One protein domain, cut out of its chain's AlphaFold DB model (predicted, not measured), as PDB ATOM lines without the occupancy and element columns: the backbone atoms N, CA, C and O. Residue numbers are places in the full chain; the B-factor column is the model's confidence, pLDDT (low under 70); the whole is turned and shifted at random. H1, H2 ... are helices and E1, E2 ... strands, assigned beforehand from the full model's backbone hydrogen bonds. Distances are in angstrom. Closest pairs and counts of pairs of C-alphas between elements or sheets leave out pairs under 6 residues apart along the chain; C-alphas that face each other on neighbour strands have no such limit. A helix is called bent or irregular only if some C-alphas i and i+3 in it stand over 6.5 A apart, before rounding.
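AT A GLANCE: This is residues 8 to 169 of the 310 residues of an uncharacterized protein of Nitrosospira sp. Nsp37 (UniProt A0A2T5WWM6). A twisted five-stranded sheet is the middle of three layers, with helices H1 and H3 over one face and H6 and H7 over the other. H2, H5 and H8 gather near the end of the sheet where E3 and E4 finish, while the short H4 lies at the opposite end and touches no helix. The printed part has 162 residues, with eight named helices and five named strands in the order H1 H2 H3 E1 E2 H4 E3 H5 H6 E4 H7 E5 H8, of mixed class. The sheet is mixed, in the order E1 E2 E3 E4 E5, antiparallel from E1 to E3 and parallel from E3 to E5. The whole is compact, with a radius of gyration of the C-alphas of 15.4 A and spans of 46 by 31 by 26 A.

HOW THE PARTS SIT: H1, residues 9 to 16, touches residues 49 to 50 alone of H3, residues 35 to 54, opposite ways at a steep tilt of 64 degrees; their closest C-alphas, Pro 9 and Leu 50, are 6.6 A apart. H2, residues 24 to 32, touches H8, residues 161 to 169, the same way at a steep tilt of 66 degrees, with C-alphas Thr 27 and Trp 165 closest at 6.0 A. E1, residues 60 to 65, and E2, residues 73 to 78, form an antiparallel hairpin, with N 62 and O 76 within hydrogen-bond range at 2.9 A. E3, residues 88 to 96, is antiparallel to E2, with N 75 and O 90 at 2.9 A. E4, residues 125 to 133, is parallel to E3, with N 93 and O 129 at 2.8 A, and E5, residues 156 to 159, is parallel to E4, with N 159 and O 130 at 2.8 A. H3 lies over E2 and E3 at a height of 8.1 A over the sheet, along the strands, at 5 degrees to E2 on the local plane. H1 is on the same face as H3, at a height of 9.0 A. H6, residues 106 to 124, is on the opposite face, over E3 and E4 at a height of 9.0 A. H7, residues 136 to 150, is on the sheet over E5 and, only just, with 3 C-alphas, over E4. The units E3, H5 at residues 97 to 102, H6, E4 and E4, H7, E5 are strand-helix-strand units, parallel neighbour strands joined through helices, with right-handed crossovers. H4, residues 80 to 83, is not on the sheet. Every O i to N i+4 pair is within hydrogen-bond range in H1, H5 and H8; the counts are 12 of 16 in H3, 13 of 15 in H6, 9 of 11 in H7 and 0 of 5 in H2, where 6 of 6 O i to N i+3 pairs are in range, and H4 is too short for an i+4 pair.

IN THESE COORDINATES: H1 begins at C-alpha 9, (33.935, 12.407, 21.660). H3 measures 29.2 A from C-alpha 35 to 54. E3 measures 26.6 A and E4 22.7 A. H6 measures 26.1 A, with a kink of 47 degrees near residue 118; H6 and H7 are irregular, with C-alphas 120 and 123 9.5 A apart and C-alphas 138 and 141 8.5 A apart. H7 measures 17.6 A. H8 ends at C-alpha 169, (16.238, 7.838, 28.401).

THE WHOLE: The C-alphas of Lys 80 and Lys 138 are the two farthest apart, at 45.9 A. The printed part has no cut and no long link. The mean pLDDT of the printed part is 91.4; residues 66 to 70 and residue 83 are under 70.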
ATOM      1  N   THR A   8      35.134  13.975  17.140       89.62
ATOM      2  CA  THR A   8      35.668  13.723  18.486       89.62
ATOM      3  C   THR A   8      34.567  13.253  19.438       89.62
ATOM      4  O   THR A   8      33.384  13.450  19.146       89.62
ATOM      5  N   PRO A   9      34.913  12.681  20.611       91.88
ATOM      6  CA  PRO A   9      33.935  12.407  21.660       91.88
ATOM      7  C   PRO A   9      33.108  13.642  22.046       91.88
ATOM      8  O   PRO A   9      31.924  13.518  22.344       91.88
ATOM      9  N   ALA A  10      33.699  14.842  21.988       91.38
ATOM     10  CA  ALA A  10      32.987  16.090  22.255       91.38
ATOM     11  C   ALA A  10      31.942  16.396  21.171       91.38
ATOM     12  O   ALA A  10      30.830  16.796  21.501       91.38
ATOM     13  N   THR A  11      32.268  16.176  19.894       90.38
ATOM     14  CA  THR A  11      31.310  16.339  18.790       90.38
ATOM     15  C   THR A  11      30.161  15.342  18.909       90.38
ATOM     16  O   THR A  11      29.008  15.742  18.807       90.38
ATOM     17  N   ILE A  12      30.447  14.069  19.209       92.81
ATOM     18  CA  ILE A  12      29.400  13.054  19.390       92.81
ATOM     19  C   ILE A  12      28.489  13.406  20.570       92.81
ATOM     20  O   ILE A  12      27.273  13.422  20.414       92.81
ATOM     21  N   LEU A  13      29.048  13.766  21.732       94.56
ATOM     22  CA  LEU A  13      28.237  14.200  22.874       94.56
ATOM     23  C   LEU A  13      27.401  15.442  22.554       94.56
ATOM     24  O   LEU A  13      26.257  15.520  22.987       94.56
ATOM     25  N   ALA A  14      27.944  16.403  21.799       93.31
ATOM     26  CA  ALA A  14      27.202  17.590  21.384       93.31
ATOM     27  C   ALA A  14      25.981  17.248  20.518       93.31
ATOM     28  O   ALA A  14      24.940  17.879  20.692       93.31
ATOM     29  N   GLU A  15      26.101  16.261  19.630       93.69
ATOM     30  CA  GLU A  15      24.986  15.780  18.813       93.69
ATOM     31  C   GLU A  15      23.983  14.977  19.651       93.69
ATOM     32  O   GLU A  15      22.788  15.246  19.591       93.69
ATOM     33  N   LEU A  16      24.442  14.064  20.514       95.25
ATOM     34  CA  LEU A  16      23.565  13.223  21.341       95.25
ATOM     35  C   LEU A  16      22.685  14.033  22.294       95.25
ATOM     36  O   LEU A  16      21.477  13.814  22.357       95.25
ATOM     37  N   VAL A  17      23.260  15.010  23.003       95.12
ATOM     38  CA  VAL A  17      22.476  15.852  23.925       95.12
ATOM     39  C   VAL A  17      21.517  16.788  23.191       95.12
ATOM     40  O   VAL A  17      20.639  17.365  23.819       95.12
ATOM     41  N   ARG A  18      21.665  16.962  21.875       92.75
ATOM     42  CA  ARG A  18      20.785  17.792  21.038       92.75
ATOM     43  C   ARG A  18      19.919  16.969  20.087       92.75
ATOM     44  O   ARG A  18      19.181  17.570  19.311       92.75
ATOM     45  N   TYR A  19      20.000  15.639  20.155       92.31
ATOM     46  CA  TYR A  19      19.391  14.739  19.179       92.31
ATOM     47  C   TYR A  19      17.881  14.954  19.079       92.31
ATOM     48  O   TYR A  19      17.340  15.132  17.992       92.31
ATOM     49  N   ALA A  20      17.213  14.988  20.230       91.19
ATOM     50  CA  ALA A  20      15.803  15.316  20.333       91.19
ATOM     51  C   ALA A  20      15.489  15.965  21.688       91.19
ATOM     52  O   ALA A  20      16.321  16.033  22.599       91.19
ATOM     53  N   GLU A  21      14.259  16.452  21.805       93.56
ATOM     54  CA  GLU A  21      13.701  17.004  23.031       93.56
ATOM     55  C   GLU A  21      12.507  16.158  23.463       93.56
ATOM     56  O   GLU A  21      11.584  15.941  22.679       93.56
ATOM     57  N   ALA A  22      12.492  15.741  24.726       93.62
ATOM     58  CA  ALA A  22      11.315  15.120  25.322       93.62
ATOM     59  C   ALA A  22      10.129  16.099  25.379       93.62
ATOM     60  O   ALA A  22      10.304  17.321  25.246       93.62
ATOM     61  N   GLN A  23       8.915  15.604  25.625       91.38
ATOM     62  CA  GLN A  23       7.807  16.498  25.944       91.38
ATOM     63  C   GLN A  23       8.082  17.190  27.287       91.38
ATOM     64  O   GLN A  23       8.744  16.620  28.158       91.38
ATOM     65  N   PRO A  24       7.612  18.435  27.491       91.25
ATOM     66  CA  PRO A  24       7.801  19.125  28.765       91.25
ATOM     67  C   PRO A  24       7.343  18.293  29.972       91.25
ATOM     68  O   PRO A  24       8.033  18.278  30.991       91.25
ATOM     69  N   ASP A  25       6.236  17.560  29.838       93.81
ATOM     70  CA  ASP A  25       5.673  16.732  30.909       93.81
ATOM     71  C   ASP A  25       6.542  15.520  31.267       93.81
ATOM     72  O   ASP A  25       6.579  15.129  32.433       93.81
ATOM     73  N   ASP A  26       7.320  14.982  30.323       94.81
ATOM     74  CA  ASP A  26       8.220  13.851  30.586       94.81
ATOM     75  C   ASP A  26       9.305  14.224  31.607       94.81
ATOM     76  O   ASP A  26       9.719  13.406  32.430       94.81
ATOM     77  N   THR A  27       9.716  15.498  31.630       97.25
ATOM     78  CA  THR A  27      10.736  16.000  32.567       97.25
ATOM     79  C   THR A  27      10.296  15.933  34.033       97.25
ATOM     80  O   THR A  27      11.135  16.010  34.933       97.25
ATOM     81  N   GLN A  28       9.001  15.714  34.307       97.00
ATOM     82  CA  GLN A  28       8.505  15.440  35.658       97.00
ATOM     83  C   GLN A  28       9.102  14.155  36.243       97.00
ATOM     84  O   GLN A  28       9.206  14.042  37.464       97.00
ATOM     85  N   GLY A  29       9.551  13.213  35.407       96.25
ATOM     86  CA  GLY A  29      10.206  11.994  35.872       96.25
ATOM     87  C   GLY A  29      11.479  12.259  36.688       96.25
ATOM     88  O   GLY A  29      11.780  11.497  37.608       96.25
ATOM     89  N   PHE A  30      12.167  13.392  36.474       98.12
ATOM     90  CA  PHE A  30      13.320  13.788  37.293       98.12
ATOM     91  C   PHE A  30      12.972  14.021  38.769       98.12
ATOM     92  O   PHE A  30      13.850  13.901  39.618       98.12
ATOM     93  N   ARG A  31      11.702  14.285  39.108       96.62
ATOM     94  CA  ARG A  31      11.236  14.417  40.504       96.62
ATOM     95  C   ARG A  31      11.437  13.141  41.324       96.62
ATOM     96  O   ARG A  31      11.412  13.188  42.551       96.62
ATOM     97  N   HIS A  32      11.575  12.000  40.653       96.25
ATOM     98  CA  HIS A  32      11.700  10.686  41.278       96.25
ATOM     99  C   HIS A  32      13.135  10.153  41.279       96.25
ATOM    100  O   HIS A  32      13.374   9.078  41.823       96.25
ATOM    101  N   LEU A  33      14.078  10.895  40.695       96.62
ATOM    102  CA  LEU A  33      15.473  10.495  40.554       96.62
ATOM    103  C   LEU A  33      16.359  11.373  41.431       96.62
ATOM    104  O   LEU A  33      16.300  12.601  41.378       96.62
ATOM    105  N   LYS A  34      17.229  10.743  42.217       94.25
ATOM    106  CA  LYS A  34      18.257  11.445  42.985       94.25
ATOM    107  C   LYS A  34      19.534  11.545  42.169       94.25
ATOM    108  O   LYS A  34      19.754  10.799  41.218       94.25
ATOM    109  N   HIS A  35      20.447  12.412  42.601       92.75
ATOM    110  CA  HIS A  35      21.768  12.525  41.975       92.75
ATOM    111  C   HIS A  35      22.498  11.165  41.885       92.75
ATOM    112  O   HIS A  35      23.139  10.874  40.880       92.75
ATOM    113  N   GLY A  36      22.347  10.305  42.901       92.44
ATOM    114  CA  GLY A  36      22.918   8.953  42.912       92.44
ATOM    115  C   GLY A  36      22.328   7.991  41.873       92.44
ATOM    116  O   GLY A  36      22.998   7.028  41.524       92.44
ATOM    117  N   ASP A  37      21.127   8.264  41.357       95.00
ATOM    118  CA  ASP A  37      20.499   7.497  40.273       95.00
ATOM    119  C   ASP A  37      20.920   8.046  38.900       95.00
ATOM    120  O   ASP A  37      21.177   7.287  37.963       95.00
ATOM    121  N   LEU A  38      21.044   9.375  38.796       96.00
ATOM    122  CA  LEU A  38      21.433  10.084  37.573       96.00
ATOM    123  C   LEU A  38      22.897   9.833  37.193       96.00
ATOM    124  O   LEU A  38      23.203   9.584  36.028       96.00
ATOM    125  N   TYR A  39      23.804   9.903  38.171       94.94
ATOM    126  CA  TYR A  39      25.243   9.809  37.927       94.94
ATOM    127  C   TYR A  39      25.663   8.504  37.226       94.94
ATOM    128  O   TYR A  39      26.304   8.598  36.176       94.94
ATOM    129  N   PRO A  40      25.299   7.299  37.720       94.88
ATOM    130  CA  PRO A  40      25.683   6.048  37.067       94.88
ATOM    131  C   PRO A  40      25.154   5.936  35.635       94.88
ATOM    132  O   PRO A  40      25.868   5.437  34.768       94.88
ATOM    133  N   HIS A  41      23.945   6.442  35.372       95.50
ATOM    134  CA  HIS A  41      23.359   6.426  34.032       95.50
ATOM    135  C   HIS A  41      24.159   7.301  33.065       95.50
ATOM    136  O   HIS A  41      24.627   6.805  32.045       95.50
ATOM    137  N   PHE A  42      24.402   8.575  33.390       96.31
ATOM    138  CA  PHE A  42      25.190   9.441  32.504       96.31
ATOM    139  C   PHE A  42      26.647   8.988  32.366       96.31
ATOM    140  O   PHE A  42      27.240   9.169  31.303       96.31
ATOM    141  N   TYR A  43      27.219   8.370  33.404       95.25
ATOM    142  CA  TYR A  43      28.545   7.762  33.320       95.25
ATOM    143  C   TYR A  43      28.565   6.610  32.306       95.25
ATOM    144  O   TYR A  43      29.441   6.577  31.447       95.25
ATOM    145  N   ALA A  44      27.576   5.711  32.349       94.69
ATOM    146  CA  ALA A  44      27.454   4.625  31.377       94.69
ATOM    147  C   ALA A  44      27.278   5.152  29.944       94.69
ATOM    148  O   ALA A  44      27.935   4.667  29.028       94.69
ATOM    149  N   LYS A  45      26.473   6.207  29.749       95.12
ATOM    150  CA  LYS A  45      26.302   6.859  28.436       95.12
ATOM    151  C   LYS A  45      27.613   7.458  27.918       95.12
ATOM    152  O   LYS A  45      27.938   7.306  26.744       95.12
ATOM    153  N   ALA A  46      28.386   8.110  28.786       94.00
ATOM    154  CA  ALA A  46      29.708   8.629  28.438       94.00
ATOM    155  C   ALA A  46      30.680   7.508  28.029       94.00
ATOM    156  O   ALA A  46      31.381   7.648  27.028       94.00
ATOM    157  N   GLU A  47      30.691   6.392  28.759       93.25
ATOM    158  CA  GLU A  47      31.482   5.210  28.402       93.25
ATOM    159  C   GLU A  47      31.044   4.609  27.062       93.25
ATOM    160  O   GLU A  47      31.903   4.305  26.238       93.25
ATOM    161  N   GLN A  48      29.737   4.520  26.788       92.25
ATOM    162  CA  GLN A  48      29.226   4.019  25.509       92.25
ATOM    163  C   GLN A  48      29.703   4.875  24.329       92.25
ATOM    164  O   GLN A  48      30.158   4.341  23.316       92.25
ATOM    165  N   VAL A  49      29.680   6.207  24.471       92.31
ATOM    166  CA  VAL A  49      30.213   7.124  23.450       92.31
ATOM    167  C   VAL A  49      31.686   6.850  23.170       92.31
ATOM    168  O   VAL A  49      32.109   6.888  22.017       92.31
ATOM    169  N   LEU A  50      32.483   6.576  24.201       90.75
ATOM    170  CA  LEU A  50      33.908   6.298  24.040       90.75
ATOM    171  C   LEU A  50      34.156   4.912  23.442       90.75
ATOM    172  O   LEU A  50      34.962   4.790  22.521       90.75
ATOM    173  N   ALA A  51      33.404   3.902  23.879       88.38
ATOM    174  CA  ALA A  51      33.453   2.548  23.336       88.38
ATOM    175  C   ALA A  51      33.079   2.504  21.843       88.38
ATOM    176  O   ALA A  51      33.566   1.648  21.100       88.38
ATOM    177  N   ALA A  52      32.260   3.448  21.365       86.19
ATOM    178  CA  ALA A  52      31.994   3.593  19.939       86.19
ATOM    179  C   ALA A  52      33.275   3.895  19.141       86.19
ATOM    180  O   ALA A  52      33.434   3.381  18.037       86.19
ATOM    181  N   PHE A  53      34.232   4.657  19.689       86.25
ATOM    182  CA  PHE A  53      35.487   4.947  18.989       86.25
ATOM    183  C   PHE A  53      36.371   3.714  18.842       86.25
ATOM    184  O   PHE A  53      36.966   3.567  17.778       86.25
ATOM    185  N   ASP A  54      36.423   2.815  19.828       83.12
ATOM    186  CA  ASP A  54      37.261   1.603  19.769       83.12
ATOM    187  C   ASP A  54      36.952   0.729  18.544       83.12
ATOM    188  O   ASP A  54      37.820   0.028  18.021       83.12
ATOM    189  N   LYS A  55      35.720   0.824  18.033       82.56
ATOM    190  CA  LYS A  55      35.238   0.100  16.850       82.56
ATOM    191  C   LYS A  55      35.749   0.690  15.530       82.56
ATOM    192  O   LYS A  55      35.662   0.030  14.495       82.56
ATOM    193  N   TYR A  56      36.257   1.921  15.545       78.38
ATOM    194  CA  TYR A  56      36.570   2.698  14.343       78.38
ATOM    195  C   TYR A  56      37.987   3.265  14.324       78.38
ATOM    196  O   TYR A  56      38.605   3.362  13.263       78.38
ATOM    197  N   ARG A  57      38.508   3.692  15.475       79.44
ATOM    198  CA  ARG A  57      39.776   4.413  15.599       79.44
ATOM    199  C   ARG A  57      40.439   4.087  16.929       79.44
ATOM    200  O   ARG A  57      39.795   4.006  17.963       79.44
ATOM    201  N   SER A  58      41.767   4.005  16.920       78.12
ATOM    202  CA  SER A  58      42.521   3.910  18.169       78.12
ATOM    203  C   SER A  58      42.544   5.276  18.858       78.12
ATOM    204  O   SER A  58      43.244   6.198  18.424       78.12
ATOM    205  N   ILE A  59      41.766   5.402  19.927       84.00
ATOM    206  CA  ILE A  59      41.847   6.509  20.875       84.00
ATOM    207  C   ILE A  59      42.312   5.966  22.228       84.00
ATOM    208  O   ILE A  59      42.097   4.807  22.559       84.00
ATOM    209  N   THR A  60      42.995   6.788  23.015       85.50
ATOM    210  CA  THR A  60      43.247   6.477  24.426       85.50
ATOM    211  C   THR A  60      42.294   7.318  25.242       85.50
ATOM    212  O   THR A  60      42.356   8.543  25.133       85.50
ATOM    213  N   TYR A  61      41.438   6.686  26.039       89.69
ATOM    214  CA  TYR A  61      40.474   7.390  26.873       89.69
ATOM    215  C   TYR A  61      40.352   6.788  28.268       89.69
ATOM    216  O   TYR A  61      40.778   5.663  28.530       89.69
ATOM    217  N   ASN A  62      39.770   7.568  29.169       88.06
ATOM    218  CA  ASN A  62      39.273   7.109  30.454       88.06
ATOM    219  C   ASN A  62      38.210   8.077  30.974       88.06
ATOM    220  O   ASN A  62      38.383   9.297  30.891       88.06
ATOM    221  N   THR A  63      37.173   7.527  31.597       84.12
ATOM    222  CA  THR A  63      36.183   8.318  32.327       84.12
ATOM    223  C   THR A  63      36.459   8.247  33.819       84.12
ATOM    224  O   THR A  63      36.564   7.177  34.420       84.12
ATOM    225  N   LEU A  64      36.598   9.410  34.439       82.12
ATOM    226  CA  LEU A  64      36.901   9.558  35.854       82.12
ATOM    227  C   LEU A  64      35.688  10.138  36.578       82.12
ATOM    228  O   LEU A  64      35.074  11.094  36.106       82.12
ATOM    229  N   SER A  65      35.393   9.607  37.766       75.25
ATOM    230  CA  SER A  65      34.635  10.373  38.754       75.25
ATOM    231  C   SER A  65      35.505  11.547  39.186       75.25
ATOM    232  O   SER A  65      36.632  11.347  39.648       75.25
ATOM    233  N   ALA A  66      35.022  12.773  39.003       66.12
ATOM    234  CA  ALA A  66      35.827  13.949  39.320       66.12
ATOM    235  C   ALA A  66      35.824  14.316  40.817       66.12
ATOM    236  O   ALA A  66      36.625  15.163  41.228       66.12
ATOM    237  N   GLY A  67      35.008  13.642  41.639       64.38
ATOM    238  CA  GLY A  67      34.951  13.842  43.090       64.38
ATOM    239  C   GLY A  67      34.889  15.327  43.479       64.38
ATOM    240  O   GLY A  67      34.125  16.106  42.912       64.38
ATOM    241  N   ASP A  68      35.756  15.745  44.406       49.91
ATOM    242  CA  ASP A  68      35.832  17.118  44.937       49.91
ATOM    243  C   ASP A  68      36.304  18.193  43.932       49.91
ATOM    244  O   ASP A  68      36.363  19.375  44.274       49.91
ATOM    245  N   ARG A  69      36.632  17.845  42.675       54.75
ATOM    246  CA  ARG A  69      37.088  18.820  41.656       54.75
ATOM    247  C   ARG A  69      35.953  19.590  40.979       54.75
ATOM    248  O   ARG A  69      36.195  20.341  40.038       54.75
ATOM    249  N   GLY A  70      34.724  19.444  41.473       62.03
ATOM    250  CA  GLY A  70      33.588  20.280  41.083       62.03
ATOM    251  C   GLY A  70      32.823  19.808  39.847       62.03
ATOM    252  O   GLY A  70      31.829  20.435  39.496       62.03
ATOM    253  N   THR A  71      33.223  18.698  39.234       81.94
ATOM    254  CA  THR A  71      32.533  18.041  38.112       81.94
ATOM    255  C   THR A  71      32.167  16.622  38.517       81.94
ATOM    256  O   THR A  71      32.822  16.043  39.382       81.94
ATOM    257  N   ASP A  72      31.105  16.074  37.940       91.12
ATOM    258  CA  ASP A  72      30.634  14.742  38.319       91.12
ATOM    259  C   ASP A  72      31.366  13.683  37.483       91.12
ATOM    260  O   ASP A  72      31.908  12.712  38.018       91.12
ATOM    261  N   ILE A  73      31.492  13.931  36.176       94.50
ATOM    262  CA  ILE A  73      32.169  13.052  35.220       94.50
ATOM    263  C   ILE A  73      33.220  13.860  34.456       94.50
ATOM    264  O   ILE A  73      32.945  14.961  33.978       94.50
ATOM    265  N   VAL A  74      34.424  13.307  34.315       94.19
ATOM    266  CA  VAL A  74      35.461  13.847  33.431       94.19
ATOM    267  C   VAL A  74      35.892  12.772  32.457       94.19
ATOM    268  O   VAL A  74      36.430  11.741  32.853       94.19
ATOM    269  N   ILE A  75      35.681  13.044  31.178       93.69
ATOM    270  CA  ILE A  75      36.182  12.227  30.084       93.69
ATOM    271  C   ILE A  75      37.511  12.820  29.662       93.69
ATOM    272  O   ILE A  75      37.599  13.995  29.303       93.69
ATOM    273  N   ARG A  76      38.543  11.993  29.684       92.94
ATOM    274  CA  ARG A  76      39.859  12.346  29.180       92.94
ATOM    275  C   ARG A  76      40.152  11.475  27.984       92.94
ATOM    276  O   ARG A  76      39.966  10.264  28.052       92.94
ATOM    277  N   TYR A  77      40.594  12.087  26.895       92.50
ATOM    278  CA  TYR A  77      40.896  11.351  25.683       92.50
ATOM    279  C   TYR A  77      42.045  11.985  24.899       92.50
ATOM    280  O   TYR A  77      42.321  13.180  24.996       92.50
ATOM    281  N   SER A  78      42.739  11.166  24.119       89.44
ATOM    282  CA  SER A  78      43.765  11.608  23.180       89.44
ATOM    283  C   SER A  78      43.741  10.729  21.938       89.44
ATOM    284  O   SER A  78      43.452   9.531  21.987       89.44
ATOM    285  N   CYS A  79      44.042  11.337  20.800       82.81
ATOM    286  CA  CYS A  79      44.089  10.652  19.520       82.81
ATOM    287  C   CYS A  79      45.222  11.223  18.670       82.81
ATOM    288  O   CYS A  79      45.294  12.436  18.453       82.81
ATOM    289  N   LYS A  80      46.111  10.361  18.168       78.62
ATOM    290  CA  LYS A  80      47.230  10.801  17.320       78.62
ATOM    291  C   LYS A  80      46.755  11.502  16.053       78.62
ATOM    292  O   LYS A  80      47.372  12.478  15.656       78.62
ATOM    293  N   THR A  81      45.663  11.030  15.455       73.44
ATOM    294  CA  THR A  81      45.146  11.606  14.211       73.44
ATOM    295  C   THR A  81      44.390  12.912  14.453       73.44
ATOM    296  O   THR A  81      44.562  13.820  13.659       73.44
ATOM    297  N   ILE A  82      43.653  13.042  15.569       70.00
ATOM    298  CA  ILE A  82      42.736  14.182  15.797       70.00
ATOM    299  C   ILE A  82      43.324  15.302  16.674       70.00
ATOM    300  O   ILE A  82      42.937  16.469  16.630       70.00
ATOM    301  N   SER A  83      44.262  14.954  17.551       66.81
ATOM    302  CA  SER A  83      44.786  15.869  18.574       66.81
ATOM    303  C   SER A  83      46.305  15.974  18.571       66.81
ATOM    304  O   SER A  83      46.861  16.541  19.505       66.81
ATOM    305  N   ASP A  84      46.982  15.416  17.561       79.44
ATOM    306  CA  ASP A  84      48.446  15.256  17.557       79.44
ATOM    307  C   ASP A  84      48.940  14.555  18.844       79.44
ATOM    308  O   ASP A  84      49.977  14.863  19.424       79.44
ATOM    309  N   GLY A  85      48.104  13.650  19.373       80.75
ATOM    310  CA  GLY A  85      48.332  12.959  20.642       80.75
ATOM    311  C   GLY A  85      48.190  13.825  21.901       80.75
ATOM    312  O   GLY A  85      48.476  13.330  22.989       80.75
ATOM    313  N   LYS A  86      47.752  15.085  21.794       87.62
ATOM    314  CA  LYS A  86      47.497  15.944  22.957       87.62
ATOM    315  C   LYS A  86      46.257  15.485  23.713       87.62
ATOM    316  O   LYS A  86      45.231  15.152  23.127       87.62
ATOM    317  N   GLU A  87      46.361  15.516  25.031       91.00
ATOM    318  CA  GLU A  87      45.263  15.181  25.926       91.00
ATOM    319  C   GLU A  87      44.179  16.266  25.887       91.00
ATOM    320  O   GLU A  87      44.473  17.462  25.946       91.00
ATOM    321  N   ARG A  88      42.922  15.836  25.786       92.94
ATOM    322  CA  ARG A  88      41.731  16.681  25.832       92.94
ATOM    323  C   ARG A  88      40.773  16.180  26.902       92.94
ATOM    324  O   ARG A  88      40.743  14.990  27.219       92.94
ATOM    325  N   HIS A  89      39.994  17.105  27.447       93.81
ATOM    326  CA  HIS A  89      39.060  16.858  28.533       93.81
ATOM    327  C   HIS A  89      37.667  17.372  28.191       93.81
ATOM    328  O   HIS A  89      37.500  18.468  27.649       93.81
ATOM    329  N   ILE A  90      36.672  16.590  28.588       95.19
ATOM    330  CA  ILE A  90      35.268  16.971  28.614       95.19
ATOM    331  C   ILE A  90      34.811  16.819  30.058       95.19
ATOM    332  O   ILE A  90      34.978  15.763  30.664       95.19
ATOM    333  N   ALA A  91      34.251  17.885  30.609       95.12
ATOM    334  CA  ALA A  91      33.640  17.872  31.925       95.12
ATOM    335  C   ALA A  91      32.121  17.759  31.790       95.12
ATOM    336  O   ALA A  91      31.532  18.425  30.942       95.12
ATOM    337  N   ILE A  92      31.487  16.956  32.640       96.12
ATOM    338  CA  ILE A  92      30.032  16.878  32.760       96.12
ATOM    339  C   ILE A  92      29.664  17.119  34.221       96.12
ATOM    340  O   ILE A  92      30.206  16.494  35.139       96.12
ATOM    341  N   GLN A  93      28.738  18.043  34.425       95.75
ATOM    342  CA  GLN A  93      28.121  18.342  35.701       95.75
ATOM    343  C   GLN A  93      26.624  18.055  35.622       95.75
ATOM    344  O   GLN A  93      25.955  18.497  34.692       95.75
ATOM    345  N   ILE A  94      26.096  17.360  36.620       96.62
ATOM    346  CA  ILE A  94      24.703  16.953  36.740       96.62
ATOM    347  C   ILE A  94      24.071  17.757  37.870       96.62
ATOM    348  O   ILE A  94      24.573  17.765  38.996       96.62
ATOM    349  N   LYS A  95      22.952  18.420  37.578       96.75
ATOM    350  CA  LYS A  95      22.124  19.104  38.574       96.75
ATOM    351  C   LYS A  95      20.770  18.446  38.693       96.75
ATOM    352  O   LYS A  95      19.990  18.464  37.752       96.75
ATOM    353  N   SER A  96      20.524  17.863  39.859       96.94
ATOM    354  CA  SER A  96      19.310  17.111  40.165       96.94
ATOM    355  C   SER A  96      18.143  18.017  40.561       96.94
ATOM    356  O   SER A  96      18.336  19.159  40.979       96.94
ATOM    357  N   PHE A  97      16.926  17.479  40.481       97.88
ATOM    358  CA  PHE A  97      15.703  18.160  40.899       97.88
ATOM    359  C   PHE A  97      15.794  18.700  42.338       97.88
ATOM    360  O   PHE A  97      15.470  19.859  42.580       97.88
ATOM    361  N   ASP A  98      16.318  17.904  43.275       95.75
ATOM    362  CA  ASP A  98      16.434  18.296  44.686       95.75
ATOM    363  C   ASP A  98      17.358  19.508  44.897       95.75
ATOM    364  O   ASP A  98      17.118  20.318  45.794       95.75
ATOM    365  N   GLU A  99      18.401  19.669  44.074       94.25
ATOM    366  CA  GLU A  99      19.265  20.858  44.115       94.25
ATOM    367  C   GLU A  99      18.514  22.106  43.630       94.25
ATOM    368  O   GLU A  99      18.736  23.203  44.138       94.25
ATOM    369  N   PHE A 100      17.581  21.953  42.687       95.81
ATOM    370  CA  PHE A 100      16.721  23.053  42.252       95.81
ATOM    371  C   PHE A 100      15.683  23.461  43.306       95.81
ATOM    372  O   PHE A 100      15.322  24.636  43.342       95.81
ATOM    373  N   GLU A 101      15.246  22.544  44.171       94.31
ATOM    374  CA  GLU A 101      14.311  22.848  45.264       94.31
ATOM    375  C   GLU A 101      14.995  23.488  46.474       94.31
ATOM    376  O   GLU A 101      14.444  24.399  47.083       94.31
ATOM    377  N   ASN A 102      16.169  22.975  46.854       93.44
ATOM    378  CA  ASN A 102      16.708  23.187  48.200       93.44
ATOM    379  C   ASN A 102      17.984  24.037  48.243       93.44
ATOM    380  O   ASN A 102      18.442  24.386  49.330       93.44
ATOM    381  N   ASP A 103      18.605  24.324  47.098       92.44
ATOM    382  CA  ASP A 103      19.861  25.072  47.044       92.44
ATOM    383  C   ASP A 103      19.619  26.489  46.529       92.44
ATOM    384  O   ASP A 103      19.576  26.693  45.320       92.44
ATOM    385  N   ASP A 104      19.472  27.480  47.409       90.56
ATOM    386  CA  ASP A 104      19.270  28.883  47.005       90.56
ATOM    387  C   ASP A 104      20.474  29.443  46.217       90.56
ATOM    388  O   ASP A 104      20.302  30.188  45.249       90.56
ATOM    389  N   ASP A 105      21.689  28.982  46.534       92.56
ATOM    390  CA  ASP A 105      22.957  29.431  45.938       92.56
ATOM    391  C   ASP A 105      23.404  28.576  44.733       92.56
ATOM    392  O   ASP A 105      24.574  28.611  44.327       92.56
ATOM    393  N   LEU A 106      22.493  27.789  44.146       93.44
ATOM    394  CA  LEU A 106      22.796  26.832  43.074       93.44
ATOM    395  C   LEU A 106      23.625  27.449  41.942       93.44
ATOM    396  O   LEU A 106      24.625  26.868  41.520       93.44
ATOM    397  N   PHE A 107      23.231  28.630  41.460       93.50
ATOM    398  CA  PHE A 107      23.919  29.287  40.350       93.50
ATOM    399  C   PHE A 107      25.355  29.674  40.724       93.50
ATOM    400  O   PHE A 107      26.288  29.357  39.990       93.50
ATOM    401  N   SER A 108      25.564  30.274  41.897       93.00
ATOM    402  CA  SER A 108      26.904  30.621  42.383       93.00
ATOM    403  C   SER A 108      27.801  29.384  42.497       93.00
ATOM    404  O   SER A 108      28.976  29.437  42.130       93.00
ATOM    405  N   LYS A 109      27.246  28.245  42.930       92.75
ATOM    406  CA  LYS A 109      27.960  26.960  42.986       92.75
ATOM    407  C   LYS A 109      28.280  26.398  41.600       92.75
ATOM    408  O   LYS A 109      29.372  25.861  41.418       92.75
ATOM    409  N   ILE A 110      27.366  26.506  40.632       94.56
ATOM    410  CA  ILE A 110      27.608  26.123  39.231       94.56
ATOM    411  C   ILE A 110      28.760  26.956  38.661       94.56
ATOM    412  O   ILE A 110      29.756  26.392  38.214       94.56
ATOM    413  N   SER A 111      28.681  28.283  38.766       93.19
ATOM    414  CA  SER A 111      29.698  29.202  38.240       93.19
ATOM    415  C   SER A 111      31.075  28.971  38.865       93.19
ATOM    416  O   SER A 111      32.078  28.917  38.152       93.19
ATOM    417  N   ALA A 112      31.143  28.745  40.183       91.94
ATOM    418  CA  ALA A 112      32.395  28.410  40.860       91.94
ATOM    419  C   ALA A 112      33.007  27.091  40.350       91.94
ATOM    420  O   ALA A 112      34.223  26.986  40.190       91.94
ATOM    421  N   ARG A 113      32.177  26.079  40.073       91.50
ATOM    422  CA  ARG A 113      32.622  24.767  39.578       91.50
ATOM    423  C   ARG A 113      33.092  24.805  38.123       91.50
ATOM    424  O   ARG A 113      34.115  24.191  37.812       91.50
ATOM    425  N   ILE A 114      32.411  25.573  37.272       93.62
ATOM    426  CA  ILE A 114      32.853  25.850  35.898       93.62
ATOM    427  C   ILE A 114      34.228  26.524  35.933       93.62
ATOM    428  O   ILE A 114      35.177  25.996  35.357       93.62
ATOM    429  N   TYR A 115      34.368  27.611  36.698       92.56
ATOM    430  CA  TYR A 115      35.635  28.334  36.840       92.56
ATOM    431  C   TYR A 115      36.779  27.430  37.330       92.56
ATOM    432  O   TYR A 115      37.885  27.452  36.787       92.56
ATOM    433  N   ASN A 116      36.517  26.589  38.336       91.06
ATOM    434  CA  ASN A 116      37.515  25.648  38.844       91.06
ATOM    435  C   ASN A 116      37.949  24.632  37.782       91.06
ATOM    436  O   ASN A 116      39.132  24.304  37.708       91.06
ATOM    437  N   SER A 117      37.022  24.165  36.946       91.62
ATOM    438  CA  SER A 117      37.319  23.207  35.876       91.62
ATOM    439  C   SER A 117      38.110  23.855  34.743       91.62
ATOM    440  O   SER A 117      39.104  23.294  34.286       91.62
ATOM    441  N   GLU A 118      37.737  25.070  34.338       92.19
ATOM    442  CA  GLU A 118      38.499  25.856  33.363       92.19
ATOM    443  C   GLU A 118      39.927  26.110  33.837       92.19
ATOM    444  O   GLU A 118      40.865  26.000  33.054       92.19
ATOM    445  N   LYS A 119      40.116  26.386  35.130       91.25
ATOM    446  CA  LYS A 119      41.445  26.555  35.718       91.25
ATOM    447  C   LYS A 119      42.224  25.241  35.809       91.25
ATOM    448  O   LYS A 119      43.431  25.246  35.614       91.25
ATOM    449  N   ALA A 120      41.564  24.132  36.142       89.50
ATOM    450  CA  ALA A 120      42.222  22.840  36.334       89.50
ATOM    451  C   ALA A 120      42.717  22.220  35.020       89.50
ATOM    452  O   ALA A 120      43.755  21.565  35.008       89.50
ATOM    453  N   TYR A 121      41.965  22.414  33.938       90.12
ATOM    454  CA  TYR A 121      42.226  21.786  32.642       90.12
ATOM    455  C   TYR A 121      42.676  22.790  31.568       90.12
ATOM    456  O   TYR A 121      43.090  22.385  30.485       90.12
ATOM    457  N   GLU A 122      42.606  24.093  31.845       90.44
ATOM    458  CA  GLU A 122      43.086  25.183  30.993       90.44
ATOM    459  C   GLU A 122      42.624  25.060  29.523       90.44
ATOM    460  O   GLU A 122      41.429  25.048  29.203       90.44
ATOM    461  N   THR A 123      43.580  24.983  28.594       89.81
ATOM    462  CA  THR A 123      43.333  24.836  27.157       89.81
ATOM    463  C   THR A 123      42.951  23.412  26.761       89.81
ATOM    464  O   THR A 123      42.386  23.233  25.685       89.81
ATOM    465  N   ALA A 124      43.186  22.420  27.627       91.62
ATOM    466  CA  ALA A 124      42.795  21.033  27.396       91.62
ATOM    467  C   ALA A 124      41.303  20.784  27.669       91.62
ATOM    468  O   ALA A 124      40.781  19.771  27.210       91.62
ATOM    469  N   LEU A 125      40.602  21.686  28.375       93.12
ATOM    470  CA  LEU A 125      39.140  21.631  28.475       93.12
ATOM    471  C   LEU A 125      38.509  22.040  27.147       93.12
ATOM    472  O   LEU A 125      38.521  23.223  26.787       93.12
ATOM    473  N   GLU A 126      37.935  21.067  26.452       93.44
ATOM    474  CA  GLU A 126      37.271  21.263  25.167       93.44
ATOM    475  C   GLU A 126      35.810  21.676  25.348       93.44
ATOM    476  O   GLU A 126      35.353  22.646  24.738       93.44
ATOM    477  N   ARG A 127      35.089  20.966  26.224       95.00
ATOM    478  CA  ARG A 127      33.682  21.227  26.542       95.00
ATOM    479  C   ARG A 127      33.371  20.975  28.011       95.00
ATOM    480  O   ARG A 127      33.958  20.101  28.646       95.00
ATOM    481  N   TYR A 128      32.406  21.733  28.515       95.75
ATOM    482  CA  TYR A 128      31.789  21.568  29.821       95.75
ATOM    483  C   TYR A 128      30.277  21.430  29.636       95.75
ATOM    484  O   TYR A 128      29.614  22.395  29.266       95.75
ATOM    485  N   TYR A 129      29.721  20.252  29.888       97.25
ATOM    486  CA  TYR A 129      28.283  20.008  29.821       97.25
ATOM    487  C   TYR A 129      27.661  20.190  31.200       97.25
ATOM    488  O   TYR A 129      28.087  19.566  32.169       97.25
ATOM    489  N   LEU A 130      26.638  21.031  31.287       97.31
ATOM    490  CA  LEU A 130      25.816  21.203  32.477       97.31
ATOM    491  C   LEU A 130      24.439  20.593  32.206       97.31
ATOM    492  O   LEU A 130      23.619  21.206  31.527       97.31
ATOM    493  N   LEU A 131      24.199  19.391  32.724       98.12
ATOM    494  CA  LEU A 131      22.935  18.670  32.596       98.12
ATOM    495  C   LEU A 131      21.962  19.146  33.675       98.12
ATOM    496  O   LEU A 131      22.194  18.937  34.869       98.12
ATOM    497  N   LEU A 132      20.875  19.796  33.261       98.12
ATOM    498  CA  LEU A 132      19.831  20.271  34.164       98.12
ATOM    499  C   LEU A 132      18.730  19.212  34.283       98.12
ATOM    500  O   LEU A 132      17.725  19.250  33.584       98.12
ATOM    501  N   CYS A 133      18.922  18.253  35.181       98.31
ATOM    502  CA  CYS A 133      18.012  17.139  35.436       98.31
ATOM    503  C   CYS A 133      16.906  17.548  36.413       98.31
ATOM    504  O   CYS A 133      16.872  17.120  37.568       98.31
ATOM    505  N   THR A 134      16.024  18.430  35.954       98.19
ATOM    506  CA  THR A 134      14.921  18.978  36.742       98.19
ATOM    507  C   THR A 134      13.638  19.043  35.919       98.19
ATOM    508  O   THR A 134      13.644  18.780  34.727       98.19
ATOM    509  N   ASP A 135      12.528  19.406  36.543       97.62
ATOM    510  CA  ASP A 135      11.255  19.602  35.854       97.62
ATOM    511  C   ASP A 135      11.218  20.964  35.142       97.62
ATOM    512  O   ASP A 135      11.303  22.013  35.793       97.62
ATOM    513  N   GLN A 136      11.049  20.945  33.815       95.25
ATOM    514  CA  GLN A 136      10.992  22.147  32.980       95.25
ATOM    515  C   GLN A 136       9.840  23.074  33.373       95.25
ATOM    516  O   GLN A 136      10.016  24.289  33.406       95.25
ATOM    517  N   GLY A 137       8.656  22.521  33.639       95.06
ATOM    518  CA  GLY A 137       7.462  23.295  33.960       95.06
ATOM    519  C   GLY A 137       7.566  23.949  35.334       95.06
ATOM    520  O   GLY A 137       7.239  25.126  35.486       95.06
ATOM    521  N   LYS A 138       8.074  23.212  36.329       96.56
ATOM    522  CA  LYS A 138       8.220  23.723  37.700       96.56
ATOM    523  C   LYS A 138       9.340  24.760  37.831       96.56
ATOM    524  O   LYS A 138       9.166  25.756  38.530       96.56
ATOM    525  N   HIS A 139      10.476  24.541  37.168       96.44
ATOM    526  CA  HIS A 139      11.693  25.343  37.351       96.44
ATOM    527  C   HIS A 139      12.053  26.234  36.159       96.44
ATOM    528  O   HIS A 139      13.190  26.700  36.069       96.44
ATOM    529  N   LEU A 140      11.091  26.518  35.276       96.25
ATOM    530  CA  LEU A 140      11.297  27.237  34.016       96.25
ATOM    531  C   LEU A 140      12.135  28.515  34.157       96.25
ATOM    532  O   LEU A 140      13.125  28.696  33.452       96.25
ATOM    533  N   GLU A 141      11.759  29.399  35.082       96.25
ATOM    534  CA  GLU A 141      12.438  30.689  35.265       96.25
ATOM    535  C   GLU A 141      13.874  30.513  35.772       96.25
ATOM    536  O   GLU A 141      14.788  31.214  35.335       96.25
ATOM    537  N   ARG A 142      14.104  29.518  36.635       96.31
ATOM    538  CA  ARG A 142      15.438  29.208  37.154       96.31
ATOM    539  C   ARG A 142      16.343  28.621  36.072       96.31
ATOM    540  O   ARG A 142      17.500  29.019  35.970       96.31
ATOM    541  N   VAL A 143      15.810  27.720  35.245       97.31
ATOM    542  CA  VAL A 143      16.507  27.168  34.072       97.31
ATOM    543  C   VAL A 143      16.876  28.289  33.097       97.31
ATOM    544  O   VAL A 143      18.041  28.418  32.732       97.31
ATOM    545  N   ARG A 144      15.925  29.168  32.754       97.00
ATOM    546  CA  ARG A 144      16.159  30.317  31.859       97.00
ATOM    547  C   ARG A 144      17.244  31.258  32.369       97.00
ATOM    548  O   ARG A 144      18.067  31.711  31.570       97.00
ATOM    549  N   ALA A 145      17.262  31.538  33.671       96.25
ATOM    550  CA  ALA A 145      18.297  32.363  34.283       96.25
ATOM    551  C   ALA A 145      19.687  31.728  34.108       96.25
ATOM    552  O   ALA A 145      20.592  32.382  33.599       96.25
ATOM    553  N   ILE A 146      19.834  30.434  34.424       97.00
ATOM    554  CA  ILE A 146      21.098  29.695  34.245       97.00
ATOM    555  C   ILE A 146      21.541  29.708  32.775       97.00
ATOM    556  O   ILE A 146      22.696  30.025  32.489       97.00
ATOM    557  N   CYS A 147      20.634  29.401  31.840       96.44
ATOM    558  CA  CYS A 147      20.940  29.410  30.409       96.44
ATOM    559  C   CYS A 147      21.403  30.791  29.931       96.44
ATOM    560  O   CYS A 147      22.349  30.882  29.156       96.44
ATOM    561  N   THR A 148      20.753  31.863  30.395       96.75
ATOM    562  CA  THR A 148      21.078  33.241  29.996       96.75
ATOM    563  C   THR A 148      22.460  33.652  30.488       96.75
ATOM    564  O   THR A 148      23.259  34.158  29.706       96.75
ATOM    565  N   GLU A 149      22.758  33.391  31.758       95.12
ATOM    566  CA  GLU A 149      24.033  33.760  32.378       95.12
ATOM    567  C   GLU A 149      25.231  33.014  31.771       95.12
ATOM    568  O   GLU A 149      26.321  33.568  31.646       95.12
ATOM    569  N   LEU A 150      25.044  31.752  31.369       95.88
ATOM    570  CA  LEU A 150      26.128  30.919  30.839       95.88
ATOM    571  C   LEU A 150      26.272  30.986  29.312       95.88
ATOM    572  O   LEU A 150      27.225  30.427  28.771       95.88
ATOM    573  N   LYS A 151      25.371  31.686  28.614       93.12
ATOM    574  CA  LYS A 151      25.303  31.712  27.143       93.12
ATOM    575  C   LYS A 151      26.569  32.246  26.469       93.12
ATOM    576  O   LYS A 151      26.915  31.805  25.377       93.12
ATOM    577  N   GLU A 152      27.251  33.188  27.115       91.12
ATOM    578  CA  GLU A 152      28.450  33.836  26.569       91.12
ATOM    579  C   GLU A 152      29.723  32.991  26.745       91.12
ATOM    580  O   GLU A 152      30.765  33.339  26.190       91.12
ATOM    581  N   ASN A 153      29.676  31.881  27.495       93.62
ATOM    582  CA  ASN A 153      30.827  30.995  27.639       93.62
ATOM    583  C   ASN A 153      30.846  29.934  26.517       93.62
ATOM    584  O   ASN A 153      30.085  28.967  26.575       93.62
ATOM    585  N   PRO A 154      31.762  30.021  25.531       90.88
ATOM    586  CA  PRO A 154      31.768  29.130  24.368       90.88
ATOM    587  C   PRO A 154      32.195  27.689  24.682       90.88
ATOM    588  O   PRO A 154      32.103  26.825  23.806       90.88
ATOM    589  N   LYS A 155      32.721  27.418  25.884       92.56
ATOM    590  CA  LYS A 155      33.075  26.065  26.334       92.56
ATOM    591  C   LYS A 155      31.932  25.379  27.073       92.56
ATOM    592  O   LYS A 155      31.948  24.151  27.158       92.56
ATOM    593  N   VAL A 156      30.969  26.138  27.592       95.44
ATOM    594  CA  VAL A 156      29.867  25.612  28.398       95.44
ATOM    595  C   VAL A 156      28.664  25.326  27.510       95.44
ATOM    596  O   VAL A 156      28.197  26.180  26.764       95.44
ATOM    597  N   VAL A 157      28.144  24.111  27.618       96.25
ATOM    598  CA  VAL A 157      26.901  23.678  26.988       96.25
ATOM    599  C   VAL A 157      25.910  23.390  28.102       96.25
ATOM    600  O   VAL A 157      26.051  22.408  28.834       96.25
ATOM    601  N   VAL A 158      24.913  24.258  28.249       97.50
ATOM    602  CA  VAL A 158      23.789  24.007  29.155       97.50
ATOM    603  C   VAL A 158      22.804  23.097  28.435       97.50
ATOM    604  O   VAL A 158      22.272  23.462  27.390       97.50
ATOM    605  N   VAL A 159      22.591  21.902  28.978       98.06
ATOM    606  CA  VAL A 159      21.621  20.938  28.459       98.06
ATOM    607  C   VAL A 159      20.342  21.101  29.265       98.06
ATOM    608  O   VAL A 159      20.286  20.760  30.449       98.06
ATOM    609  N   GLU A 160      19.331  21.676  28.618       98.06
ATOM    610  CA  GLU A 160      18.028  21.937  29.221       98.06
ATOM    611  C   GLU A 160      17.309  20.634  29.612       98.06
ATOM    612  O   GLU A 160      17.556  19.590  29.006       98.06
ATOM    613  N   PRO A 161      16.377  20.677  30.582       98.44
ATOM    614  CA  PRO A 161      15.635  19.511  31.059       98.44
ATOM    615  C   PRO A 161      15.085  18.562  30.000       98.44
ATOM    616  O   PRO A 161      15.203  17.349  30.148       98.44
ATOM    617  N   ARG A 162      14.502  19.085  28.920       97.88
ATOM    618  CA  ARG A 162      13.888  18.258  27.867       97.88
ATOM    619  C   ARG A 162      14.935  17.468  27.085       97.88
ATOM    620  O   ARG A 162      14.720  16.298  26.780       97.88
ATOM    621  N   ASN A 163      16.074  18.094  26.804       98.06
ATOM    622  CA  ASN A 163      17.224  17.450  26.183       98.06
ATOM    623  C   ASN A 163      17.906  16.470  27.145       98.06
ATOM    624  O   ASN A 163      18.239  15.352  26.762       98.06
ATOM    625  N   ALA A 164      18.075  16.866  28.409       98.06
ATOM    626  CA  ALA A 164      18.687  16.031  29.436       98.06
ATOM    627  C   ALA A 164      17.854  14.771  29.702       98.06
ATOM    628  O   ALA A 164      18.427  13.698  29.864       98.06
ATOM    629  N   TRP A 165      16.520  14.886  29.722       98.06
ATOM    630  CA  TRP A 165      15.615  13.745  29.869       98.06
ATOM    631  C   TRP A 165      15.704  12.806  28.673       98.06
ATOM    632  O   TRP A 165      15.869  11.605  28.857       98.06
ATOM    633  N   PHE A 166      15.664  13.352  27.453       96.56
ATOM    634  CA  PHE A 166      15.801  12.536  26.250       96.56
ATOM    635  C   PHE A 166      17.137  11.786  26.240       96.56
ATOM    636  O   PHE A 166      17.157  10.578  26.051       96.56
ATOM    637  N   PHE A 167      18.248  12.471  26.521       97.50
ATOM    638  CA  PHE A 167      19.567  11.838  26.584       97.50
ATOM    639  C   PHE A 167      19.683  10.806  27.719       97.50
ATOM    640  O   PHE A 167      20.341   9.783  27.552       97.50
ATOM    641  N   PHE A 168      19.029  11.043  28.858       97.19
ATOM    642  CA  PHE A 168      18.958  10.081  29.959       97.19
ATOM    643  C   PHE A 168      18.206   8.801  29.560       97.19
ATOM    644  O   PHE A 168      18.657   7.706  29.887       97.19
ATOM    645  N   ALA A 169      17.088   8.943  28.844       94.81
ATOM    646  CA  ALA A 169      16.238   7.838  28.401       94.81
ATOM    647  C   ALA A 169      16.710   7.169  27.096       94.81
ATOM    648  O   ALA A 169      16.225   6.096  26.757       94.81
TER     649      ALA A 169